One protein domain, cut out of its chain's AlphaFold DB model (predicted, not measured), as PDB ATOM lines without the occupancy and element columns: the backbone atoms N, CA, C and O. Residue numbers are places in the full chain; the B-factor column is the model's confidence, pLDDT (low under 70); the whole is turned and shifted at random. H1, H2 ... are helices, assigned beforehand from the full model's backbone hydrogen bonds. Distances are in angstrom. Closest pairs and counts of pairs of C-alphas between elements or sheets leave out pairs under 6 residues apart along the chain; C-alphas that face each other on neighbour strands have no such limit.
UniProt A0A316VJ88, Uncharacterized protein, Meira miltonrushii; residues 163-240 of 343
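AT A GLANCE: This is residues 163 to 240 of the 343 residues of an uncharacterized protein of Meira miltonrushii (UniProt A0A316VJ88). Three helices make a loose, flat frame: H1 and H2 run nearly antiparallel but offset, near each other only by their last turns, and H3 packs on H2 with its first half and sticks out with residues 234 to 238. Residues 163 to 168 of H1 and the loop 216 to 222 also stick out. The printed part has 78 residues, of which 39 belong to three named helices, H1, H2 and H3 in that order along the chain, with no named strand; the class is all helix, the whole is loose with a radius of gyration of the C-alphas of 14.4 A, and the spans are 45 by 33 by 15 A.

IN THESE COORDINATES: H1, residues 163 to 179, begins at C-alpha (-25.726, 3.393, 15.224) and is 23.6 A long. H2 is residues 202 to 211, 14.4 A. H3, residues 227 to 238, 16.1 A, ends at C-alpha (-62.868, 15.973, 33.276).

HOW THE PARTS SIT: H3 touches H2 with residues 227 to 232 alone; the closest C-alphas of the two helices, those of Glu 210 and Gly 228, are 4.3 A apart. They run opposite ways at a steep tilt of 52 degrees. H1 and H2 are close but not clearly touching, their closest C-alphas, of Leu 177 and Leu 211, 7.6 A apart. H1 and H3 are apart. In H1, H2 and H3 every O i to N i+4 pair is within hydrogen-bond range.

THE WHOLE: The C-alphas of Lys 163 and Met 240, the two farthest apart, are 47.9 A apart. The printed part has no cut. Both links are long. Confidence is under 70 at residue 181 and residues 183 to 198 and 213 to 226.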
ATOM      1  N   LYS A 163     -25.903   2.003  15.682       84.12
ATOM      2  CA  LYS A 163     -25.726   3.393  15.224       84.12
ATOM      3  C   LYS A 163     -26.930   3.886  14.423       84.12
ATOM      4  O   LYS A 163     -27.372   5.014  14.617       84.12
ATOM      5  N   GLU A 164     -27.505   3.061  13.547       84.19
ATOM      6  CA  GLU A 164     -28.728   3.409  12.815       84.19
ATOM      7  C   GLU A 164     -29.927   3.580  13.753       84.19
ATOM      8  O   GLU A 164     -30.672   4.553  13.630       84.19
ATOM      9  N   LYS A 165     -30.108   2.685  14.732       85.50
ATOM     10  CA  LYS A 165     -31.150   2.838  15.758       85.50
ATOM     11  C   LYS A 165     -30.928   4.102  16.582       85.50
ATOM     12  O   LYS A 165     -31.892   4.823  16.818       85.50
ATOM     13  N   GLU A 166     -29.694   4.403  16.971       88.81
ATOM     14  CA  GLU A 166     -29.341   5.614  17.710       88.81
ATOM     15  C   GLU A 166     -29.643   6.874  16.898       88.81
ATOM     16  O   GLU A 166     -30.344   7.758  17.392       88.81
ATOM     17  N   MET A 167     -29.225   6.933  15.631       88.94
ATOM     18  CA  MET A 167     -29.568   8.032  14.721       88.94
ATOM     19  C   MET A 167     -31.085   8.192  14.587       88.94
ATOM     20  O   MET A 167     -31.597   9.297  14.742       88.94
ATOM     21  N   MET A 168     -31.830   7.097  14.422       85.19
ATOM     22  CA  MET A 168     -33.293   7.132  14.348       85.19
ATOM     23  C   MET A 168     -33.945   7.579  15.664       85.19
ATOM     24  O   MET A 168     -34.969   8.267  15.646       85.19
ATOM     25  N   THR A 169     -33.384   7.209  16.819       87.12
ATOM     26  CA  THR A 169     -33.870   7.688  18.122       87.12
ATOM     27  C   THR A 169     -33.558   9.162  18.345       87.12
ATOM     28  O   THR A 169     -34.414   9.882  18.859       87.12
ATOM     29  N   ASN A 170     -32.392   9.629  17.899       87.56
ATOM     30  CA  ASN A 170     -31.992  11.030  17.947       87.56
ATOM     31  C   ASN A 170     -32.870  11.877  17.025       87.56
ATOM     32  O   ASN A 170     -33.390  12.904  17.457       87.56
ATOM     33  N   ASP A 171     -33.129  11.410  15.806       88.00
ATOM     34  CA  ASP A 171     -34.044  12.054  14.865       88.00
ATOM     35  C   ASP A 171     -35.474  12.078  15.403       88.00
ATOM     36  O   ASP A 171     -36.174  13.083  15.270       88.00
ATOM     37  N   ARG A 172     -35.914  11.010  16.082       84.31
ATOM     38  CA  ARG A 172     -37.213  10.983  16.766       84.31
ATOM     39  C   ARG A 172     -37.263  12.005  17.901       84.31
ATOM     40  O   ARG A 172     -38.215  12.778  17.950       84.31
ATOM     41  N   ALA A 173     -36.238  12.072  18.750       81.88
ATOM     42  CA  ALA A 173     -36.147  13.054  19.831       81.88
ATOM     43  C   ALA A 173     -36.100  14.500  19.303       81.88
ATOM     44  O   ALA A 173     -36.760  15.393  19.838       81.88
ATOM     45  N   LEU A 174     -35.377  14.731  18.208       84.00
ATOM     46  CA  LEU A 174     -35.343  16.009  17.506       84.00
ATOM     47  C   LEU A 174     -36.716  16.345  16.913       84.00
ATOM     48  O   LEU A 174     -37.188  17.474  17.057       84.00
ATOM     49  N   SER A 175     -37.393  15.371  16.301       81.00
ATOM     50  CA  SER A 175     -38.749  15.545  15.774       81.00
ATOM     51  C   SER A 175     -39.746  15.880  16.884       81.00
ATOM     52  O   SER A 175     -40.581  16.764  16.695       81.00
ATOM     53  N   ASP A 176     -39.601  15.272  18.065       76.19
ATOM     54  CA  ASP A 176     -40.414  15.559  19.243       76.19
ATOM     55  C   ASP A 176     -40.188  17.004  19.696       76.19
ATOM     56  O   ASP A 176     -41.154  17.761  19.825       76.19
ATOM     57  N   LEU A 177     -38.930  17.442  19.815       79.38
ATOM     58  CA  LEU A 177     -38.576  18.815  20.185       79.38
ATOM     59  C   LEU A 177     -39.137  19.840  19.188       79.38
ATOM     60  O   LEU A 177     -39.783  20.804  19.609       79.38
ATOM     61  N   LEU A 178     -38.967  19.610  17.881       78.50
ATOM     62  CA  LEU A 178     -39.499  20.467  16.809       78.50
ATOM     63  C   LEU A 178     -41.031  20.421  16.695       78.50
ATOM     64  O   LEU A 178     -41.665  21.351  16.177       78.50
ATOM     65  N   SER A 179     -41.650  19.328  17.139       72.88
ATOM     66  CA  SER A 179     -43.103  19.211  17.210       72.88
ATOM     67  C   SER A 179     -43.661  20.016  18.389       72.88
ATOM     68  O   SER A 179     -44.748  20.597  18.281       72.88
ATOM     69  N   THR A 180     -42.898  20.162  19.476       72.06
ATOM     70  CA  THR A 180     -43.312  21.014  20.586       72.06
ATOM     71  C   THR A 180     -43.300  22.485  20.183       72.06
ATOM     72  O   THR A 180     -42.347  23.032  19.636       72.06
ATOM     73  N   THR A 181     -44.374  23.193  20.513       63.91
ATOM     74  CA  THR A 181     -44.478  24.640  20.271       63.91
ATOM     75  C   THR A 181     -43.812  25.470  21.377       63.91
ATOM     76  O   THR A 181     -44.087  26.662  21.492       63.91
ATOM     77  N   LEU A 182     -42.950  24.863  22.210       71.12
ATOM     78  CA  LEU A 182     -42.196  25.565  23.261       71.12
ATOM     79  C   LEU A 182     -41.182  26.542  22.672       71.12
ATOM     80  O   LEU A 182     -41.033  27.641  23.197       71.12
ATOM     81  N   PHE A 183     -40.558  26.157  21.560       68.81
ATOM     82  CA  PHE A 183     -39.526  26.941  20.885       68.81
ATOM     83  C   PHE A 183     -40.058  27.745  19.693       68.81
ATOM     84  O   PHE A 183     -39.312  28.498  19.077       68.81
ATOM     85  N   ALA A 184     -41.350  27.615  19.359       65.50
ATOM     86  CA  ALA A 184     -41.943  28.333  18.238       65.50
ATOM     87  C   ALA A 184     -42.175  29.819  18.605       65.50
ATOM     88  O   ALA A 184     -43.041  30.111  19.442       65.50
ATOM     89  N   PRO A 185     -41.488  30.778  17.949       53.81
ATOM     90  CA  PRO A 185     -41.554  32.207  18.287       53.81
ATOM     91  C   PRO A 185     -42.925  32.850  18.011       53.81
ATOM     92  O   PRO A 185     -43.212  33.951  18.481       53.81
ATOM     93  N   GLN A 186     -43.803  32.167  17.269       50.81
ATOM     94  CA  GLN A 186     -45.170  32.611  16.983       50.81
ATOM     95  C   GLN A 186     -46.255  31.876  17.773       50.81
ATOM     96  O   GLN A 186     -47.431  32.080  17.490       50.81
ATOM     97  N   SER A 187     -45.924  31.034  18.759       55.41
ATOM     98  CA  SER A 187     -47.000  30.370  19.498       55.41
ATOM     99  C   SER A 187     -47.850  31.423  20.231       55.41
ATOM    100  O   SER A 187     -47.332  32.200  21.036       55.41
ATOM    101  N   GLU A 188     -49.148  31.448  19.921       55.00
ATOM    102  CA  GLU A 188     -50.172  32.429  20.332       55.00
ATOM    103  C   GLU A 188     -50.211  32.735  21.850       55.00
ATOM    104  O   GLU A 188     -50.784  33.732  22.272       55.00
ATOM    105  N   GLY A 189     -49.573  31.912  22.693       54.34
ATOM    106  CA  GLY A 189     -49.486  32.101  24.148       54.34
ATOM    107  C   GLY A 189     -48.170  32.686  24.689       54.34
ATOM    108  O   GLY A 189     -48.079  32.930  25.891       54.34
ATOM    109  N   ILE A 190     -47.140  32.887  23.855       53.66
ATOM    110  CA  ILE A 190     -45.799  33.337  24.294       53.66
ATOM    111  C   ILE A 190     -45.595  34.852  24.127       53.66
ATOM    112  O   ILE A 190     -44.767  35.442  24.825       53.66
ATOM    113  N   LYS A 191     -46.371  35.519  23.269       53.25
ATOM    114  CA  LYS A 191     -46.256  36.968  23.063       53.25
ATOM    115  C   LYS A 191     -46.953  37.735  24.192       53.25
ATOM    116  O   LYS A 191     -48.118  38.098  24.087       53.25
ATOM    117  N   LYS A 192     -46.231  38.017  25.280       55.19
ATOM    118  CA  LYS A 192     -46.521  39.214  26.089       55.19
ATOM    119  C   LYS A 192     -45.960  40.441  25.370       55.19
ATOM    120  O   LYS A 192     -44.945  40.337  24.686       55.19
ATOM    121  N   ALA A 193     -46.565  41.601  25.620       57.47
ATOM    122  CA  ALA A 193     -46.143  42.911  25.112       57.47
ATOM    123  C   ALA A 193     -44.647  43.251  25.336       57.47
ATOM    124  O   ALA A 193     -44.127  44.131  24.666       57.47
ATOM    125  N   ASN A 194     -43.944  42.520  26.216       58.84
ATOM    126  CA  ASN A 194     -42.540  42.751  26.585       58.84
ATOM    127  C   ASN A 194     -41.574  41.612  26.185       58.84
ATOM    128  O   ASN A 194     -40.521  41.466  26.799       58.84
ATOM    129  N   GLY A 195     -41.931  40.745  25.230       59.25
ATOM    130  CA  GLY A 195     -40.998  39.770  24.629       59.25
ATOM    131  C   GLY A 195     -40.514  38.612  25.521       59.25
ATOM    132  O   GLY A 195     -39.795  37.742  25.040       59.25
ATOM    133  N   LYS A 196     -40.908  38.549  26.802       67.38
ATOM    134  CA  LYS A 196     -40.547  37.449  27.715       67.38
ATOM    135  C   LYS A 196     -41.572  36.304  27.643       67.38
ATOM    136  O   LYS A 196     -42.767  36.571  27.817       67.38
ATOM    137  N   PRO A 197     -41.139  35.041  27.464       63.31
ATOM    138  CA  PRO A 197     -42.045  33.897  27.429       63.31
ATOM    139  C   PRO A 197     -42.697  33.666  28.798       63.31
ATOM    140  O   PRO A 197     -42.027  33.625  29.829       63.31
ATOM    141  N   ASN A 198     -44.023  33.498  28.829       67.94
ATOM    142  CA  ASN A 198     -44.740  33.152  30.056       67.94
ATOM    143  C   ASN A 198     -44.641  31.644  30.338       67.94
ATOM    144  O   ASN A 198     -45.511  30.867  29.940       67.94
ATOM    145  N   LEU A 199     -43.586  31.246  31.051       71.31
ATOM    146  CA  LEU A 199     -43.320  29.853  31.433       71.31
ATOM    147  C   LEU A 199     -44.338  29.271  32.430       71.31
ATOM    148  O   LEU A 199     -44.446  28.053  32.541       71.31
ATOM    149  N   SER A 200     -45.137  30.114  33.091       72.88
ATOM    150  CA  SER A 200     -46.176  29.699  34.046       72.88
ATOM    151  C   SER A 200     -47.536  29.402  33.396       72.88
ATOM    152  O   SER A 200     -48.502  29.102  34.095       72.88
ATOM    153  N   SER A 201     -47.672  29.544  32.077       78.56
ATOM    154  CA  SER A 201     -48.968  29.368  31.417       78.56
ATOM    155  C   SER A 201     -49.422  27.900  31.379       78.56
ATOM    156  O   SER A 201     -48.621  26.975  31.265       78.56
ATOM    157  N   ASN A 202     -50.736  27.661  31.354       80.00
ATOM    158  CA  ASN A 202     -51.279  26.315  31.115       80.00
ATOM    159  C   ASN A 202     -50.766  25.714  29.790       80.00
ATOM    160  O   ASN A 202     -50.597  24.502  29.671       80.00
ATOM    161  N   SER A 203     -50.452  26.568  28.806       73.88
ATOM    162  CA  SER A 203     -49.856  26.143  27.538       73.88
ATOM    163  C   SER A 203     -48.454  25.557  27.730       73.88
ATOM    164  O   SER A 203     -48.173  24.482  27.203       73.88
ATOM    165  N   THR A 204     -47.601  26.193  28.537       78.69
ATOM    166  CA  THR A 204     -46.242  25.716  28.807       78.69
ATOM    167  C   THR A 204     -46.273  24.466  29.666       78.69
ATOM    168  O   THR A 204     -45.593  23.511  29.316       78.69
ATOM    169  N   LEU A 205     -47.147  24.392  30.675       81.81
ATOM    170  CA  LEU A 205     -47.381  23.157  31.435       81.81
ATOM    171  C   LEU A 205     -47.792  21.990  30.533       81.81
ATOM    172  O   LEU A 205     -47.282  20.882  30.674       81.81
ATOM    173  N   SER A 206     -48.685  22.234  29.575       76.75
ATOM    174  CA  SER A 206     -49.133  21.185  28.666       76.75
ATOM    175  C   SER A 206     -48.033  20.699  27.722       76.75
ATOM    176  O   SER A 206     -47.952  19.508  27.444       76.75
ATOM    177  N   ARG A 207     -47.147  21.594  27.279       77.50
ATOM    178  CA  ARG A 207     -46.007  21.235  26.430       77.50
ATOM    179  C   ARG A 207     -44.880  20.584  27.232       77.50
ATOM    180  O   ARG A 207     -44.263  19.646  26.750       77.50
ATOM    181  N   LEU A 208     -44.657  21.015  28.474       79.94
ATOM    182  CA  LEU A 208     -43.770  20.328  29.415       79.94
ATOM    183  C   LEU A 208     -44.274  18.910  29.687       79.94
ATOM    184  O   LEU A 208     -43.475  17.991  29.713       79.94
ATOM    185  N   MET A 209     -45.591  18.706  29.791       79.75
ATOM    186  CA  MET A 209     -46.199  17.372  29.891       79.75
ATOM    187  C   MET A 209     -46.034  16.528  28.611       79.75
ATOM    188  O   MET A 209     -46.183  15.308  28.660       79.75
ATOM    189  N   GLU A 210     -45.777  17.149  27.459       76.69
ATOM    190  CA  GLU A 210     -45.421  16.452  26.216       76.69
ATOM    191  C   GLU A 210     -43.961  15.997  26.264       76.69
ATOM    192  O   GLU A 210     -43.699  14.815  26.071       76.69
ATOM    193  N   LEU A 211     -43.048  16.903  26.638       75.75
ATOM    194  CA  LEU A 211     -41.619  16.616  26.799       75.75
ATOM    195  C   LEU A 211     -41.304  15.661  27.959       75.75
ATOM    196  O   LEU A 211     -40.332  14.919  27.898       75.75
ATOM    197  N   SER A 212     -42.097  15.681  29.034       75.69
ATOM    198  CA  SER A 212     -41.835  14.885  30.239       75.69
ATOM    199  C   SER A 212     -42.272  13.429  30.109       75.69
ATOM    200  O   SER A 212     -42.082  12.654  31.045       75.69
ATOM    201  N   LYS A 213     -42.960  13.056  29.024       68.00
ATOM    202  CA  LYS A 213     -43.389  11.672  28.832       68.00
ATOM    203  C   LYS A 213     -42.237  10.897  28.207       68.00
ATOM    204  O   LYS A 213     -41.857  11.216  27.084       68.00
ATOM    205  N   PRO A 214     -41.706   9.871  28.889       55.34
ATOM    206  CA  PRO A 214     -40.692   9.026  28.291       55.34
ATOM    207  C   PRO A 214     -41.279   8.339  27.056       55.34
ATOM    208  O   PRO A 214     -42.443   7.926  27.044       55.34
ATOM    209  N   THR A 215     -40.437   8.182  26.040       53.47
ATOM    210  CA  THR A 215     -40.633   7.507  24.742       53.47
ATOM    211  C   THR A 215     -41.149   6.055  24.823       53.47
ATOM    212  O   THR A 215     -41.311   5.395  23.804       53.47
ATOM    213  N   LEU A 216     -41.470   5.565  26.024       46.62
ATOM    214  CA  LEU A 216     -41.852   4.200  26.389       46.62
ATOM    215  C   LEU A 216     -43.310   3.818  26.091       46.62
ATOM    216  O   LEU A 216     -43.702   2.677  26.323       46.62
ATOM    217  N   THR A 217     -44.139   4.730  25.580       50.22
ATOM    218  CA  THR A 217     -45.500   4.367  25.150       50.22
ATOM    219  C   THR A 217     -45.581   4.248  23.631       50.22
ATOM    220  O   THR A 217     -46.137   5.101  22.945       50.22
ATOM    221  N   ASP A 218     -45.122   3.105  23.114       48.38
ATOM    222  CA  ASP A 218     -45.340   2.610  21.737       48.38
ATOM    223  C   ASP A 218     -46.825   2.564  21.298       48.38
ATOM    224  O   ASP A 218     -47.163   2.258  20.155       48.38
ATOM    225  N   GLN A 219     -47.751   2.877  22.204       48.25
ATOM    226  CA  GLN A 219     -49.196   2.835  21.995       48.25
ATOM    227  C   GLN A 219     -49.765   4.099  21.331       48.25
ATOM    228  O   GLN A 219     -50.905   4.082  20.865       48.25
ATOM    229  N   ALA A 220     -49.002   5.190  21.232       46.38
ATOM    230  CA  ALA A 220     -49.440   6.383  20.518       46.38
ATOM    231  C   ALA A 220     -48.746   6.474  19.153       46.38
ATOM    232  O   ALA A 220     -47.777   7.198  18.976       46.38
ATOM    233  N   LYS A 221     -49.330   5.829  18.134       47.09
ATOM    234  CA  LYS A 221     -49.014   6.039  16.700       47.09
ATOM    235  C   LYS A 221     -49.265   7.477  16.200       47.09
ATOM    236  O   LYS A 221     -49.260   7.733  15.002       47.09
ATOM    237  N   SER A 222     -49.529   8.408  17.109       49.28
ATOM    238  CA  SER A 222     -49.570   9.842  16.870       49.28
ATOM    239  C   SER A 222     -48.567  10.510  17.804       49.28
ATOM    240  O   SER A 222     -48.954  11.297  18.662       49.28
ATOM    241  N   VAL A 223     -47.291  10.148  17.681       47.69
ATOM    242  CA  VAL A 223     -46.201  11.021  18.123       47.69
ATOM    243  C   VAL A 223     -46.357  12.292  17.299       47.69
ATOM    244  O   VAL A 223     -46.255  12.263  16.073       47.69
ATOM    245  N   GLY A 224     -46.808  13.365  17.930       57.19
ATOM    246  CA  GLY A 224     -47.204  14.544  17.190       57.19
ATOM    247  C   GLY A 224     -47.785  15.633  18.066       57.19
ATOM    248  O   GLY A 224     -48.378  15.379  19.118       57.19
ATOM    249  N   ARG A 225     -47.610  16.849  17.548       59.16
ATOM    250  CA  ARG A 225     -47.991  18.134  18.130       59.16
ATOM    251  C   ARG A 225     -49.316  18.049  18.892       59.16
ATOM    252  O   ARG A 225     -50.361  17.761  18.309       59.16
ATOM    253  N   GLY A 226     -49.290  18.369  20.185       65.75
ATOM    254  CA  GLY A 226     -50.508  18.621  20.961       65.75
ATOM    255  C   GLY A 226     -51.068  17.419  21.724       65.75
ATOM    256  O   GLY A 226     -52.190  17.475  22.238       65.75
ATOM    257  N   LEU A 227     -50.307  16.334  21.876       70.69
ATOM    258  CA  LEU A 227     -50.645  15.283  22.842       70.69
ATOM    259  C   LEU A 227     -50.640  15.810  24.281       70.69
ATOM    260  O   LEU A 227     -51.503  15.445  25.082       70.69
ATOM    261  N   GLY A 228     -49.680  16.667  24.630       72.75
ATOM    262  CA  GLY A 228     -49.614  17.269  25.957       72.75
ATOM    263  C   GLY A 228     -50.783  18.219  26.212       72.75
ATOM    264  O   GLY A 228     -51.470  18.107  27.229       72.75
ATOM    265  N   SER A 229     -51.083  19.086  25.239       75.12
ATOM    266  CA  SER A 229     -52.217  20.023  25.286       75.12
ATOM    267  C   SER A 229     -53.564  19.315  25.339       75.12
ATOM    268  O   SER A 229     -54.411  19.678  26.155       75.12
ATOM    269  N   SER A 230     -53.758  18.266  24.543       74.81
ATOM    270  CA  SER A 230     -55.003  17.504  24.537       74.81
ATOM    271  C   SER A 230     -55.220  16.711  25.819       74.81
ATOM    272  O   SER A 230     -56.324  16.716  26.357       74.81
ATOM    273  N   MET A 231     -54.170  16.102  26.371       76.94
ATOM    274  CA  MET A 231     -54.236  15.411  27.657       76.94
ATOM    275  C   MET A 231     -54.501  16.367  28.818       76.94
ATOM    276  O   MET A 231     -55.280  16.044  29.715       76.94
ATOM    277  N   PHE A 232     -53.868  17.539  28.809       80.19
ATOM    278  CA  PHE A 232     -54.106  18.570  29.811       80.19
ATOM    279  C   PHE A 232     -55.542  19.102  29.725       80.19
ATOM    280  O   PHE A 232     -56.265  19.064  30.721       80.19
ATOM    281  N   LYS A 233     -56.007  19.472  28.523       80.50
ATOM    282  CA  LYS A 233     -57.403  19.865  28.285       80.50
ATOM    283  C   LYS A 233     -58.379  18.762  28.695       80.50
ATOM    284  O   LYS A 233     -59.386  19.055  29.322       80.50
ATOM    285  N   ALA A 234     -58.092  17.490  28.413       80.75
ATOM    286  CA  ALA A 234     -58.942  16.376  28.834       80.75
ATOM    287  C   ALA A 234     -59.037  16.264  30.366       80.75
ATOM    288  O   ALA A 234     -60.126  16.032  30.896       80.75
ATOM    289  N   LYS A 235     -57.926  16.478  31.087       84.25
ATOM    290  CA  LYS A 235     -57.908  16.537  32.560       84.25
ATOM    291  C   LYS A 235     -58.714  17.724  33.094       84.25
ATOM    292  O   LYS A 235     -59.455  17.550  34.056       84.25
ATOM    293  N   GLU A 236     -58.592  18.905  32.487       85.44
ATOM    294  CA  GLU A 236     -59.386  20.084  32.865       85.44
ATOM    295  C   GLU A 236     -60.877  19.867  32.591       85.44
ATOM    296  O   GLU A 236     -61.705  20.023  33.487       85.44
ATOM    297  N   MET A 237     -61.221  19.393  31.394       83.31
ATOM    298  CA  MET A 237     -62.591  19.074  30.995       83.31
ATOM    299  C   MET A 237     -63.205  17.994  31.889       83.31
ATOM    300  O   MET A 237     -64.389  18.069  32.203       83.31
ATOM    301  N   GLY A 238     -62.421  17.011  32.343       85.94
ATOM    302  CA  GLY A 238     -62.868  15.973  33.276       85.94
ATOM    303  C   GLY A 238     -63.402  16.520  34.604       85.94
ATOM    304  O   GLY A 238     -64.302  15.916  35.181       85.94
ATOM    305  N   LYS A 239     -62.912  17.684  35.047       90.81
ATOM    306  CA  LYS A 239     -63.374  18.372  36.265       90.81
ATOM    307  C   LYS A 239     -64.667  19.166  36.048       90.81
ATOM    308  O   LYS A 239     -65.309  19.564  37.014       90.81
ATOM    309  N   MET A 240     -65.056  19.417  34.796       88.62
ATOM    310  CA  MET A 240     -66.206  20.257  34.465       88.62
ATOM    311  C   MET A 240     -67.520  19.448  34.393       88.62
ATOM    312  O   MET A 240     -67.551  18.333  33.857       88.62
TER     313      MET A 240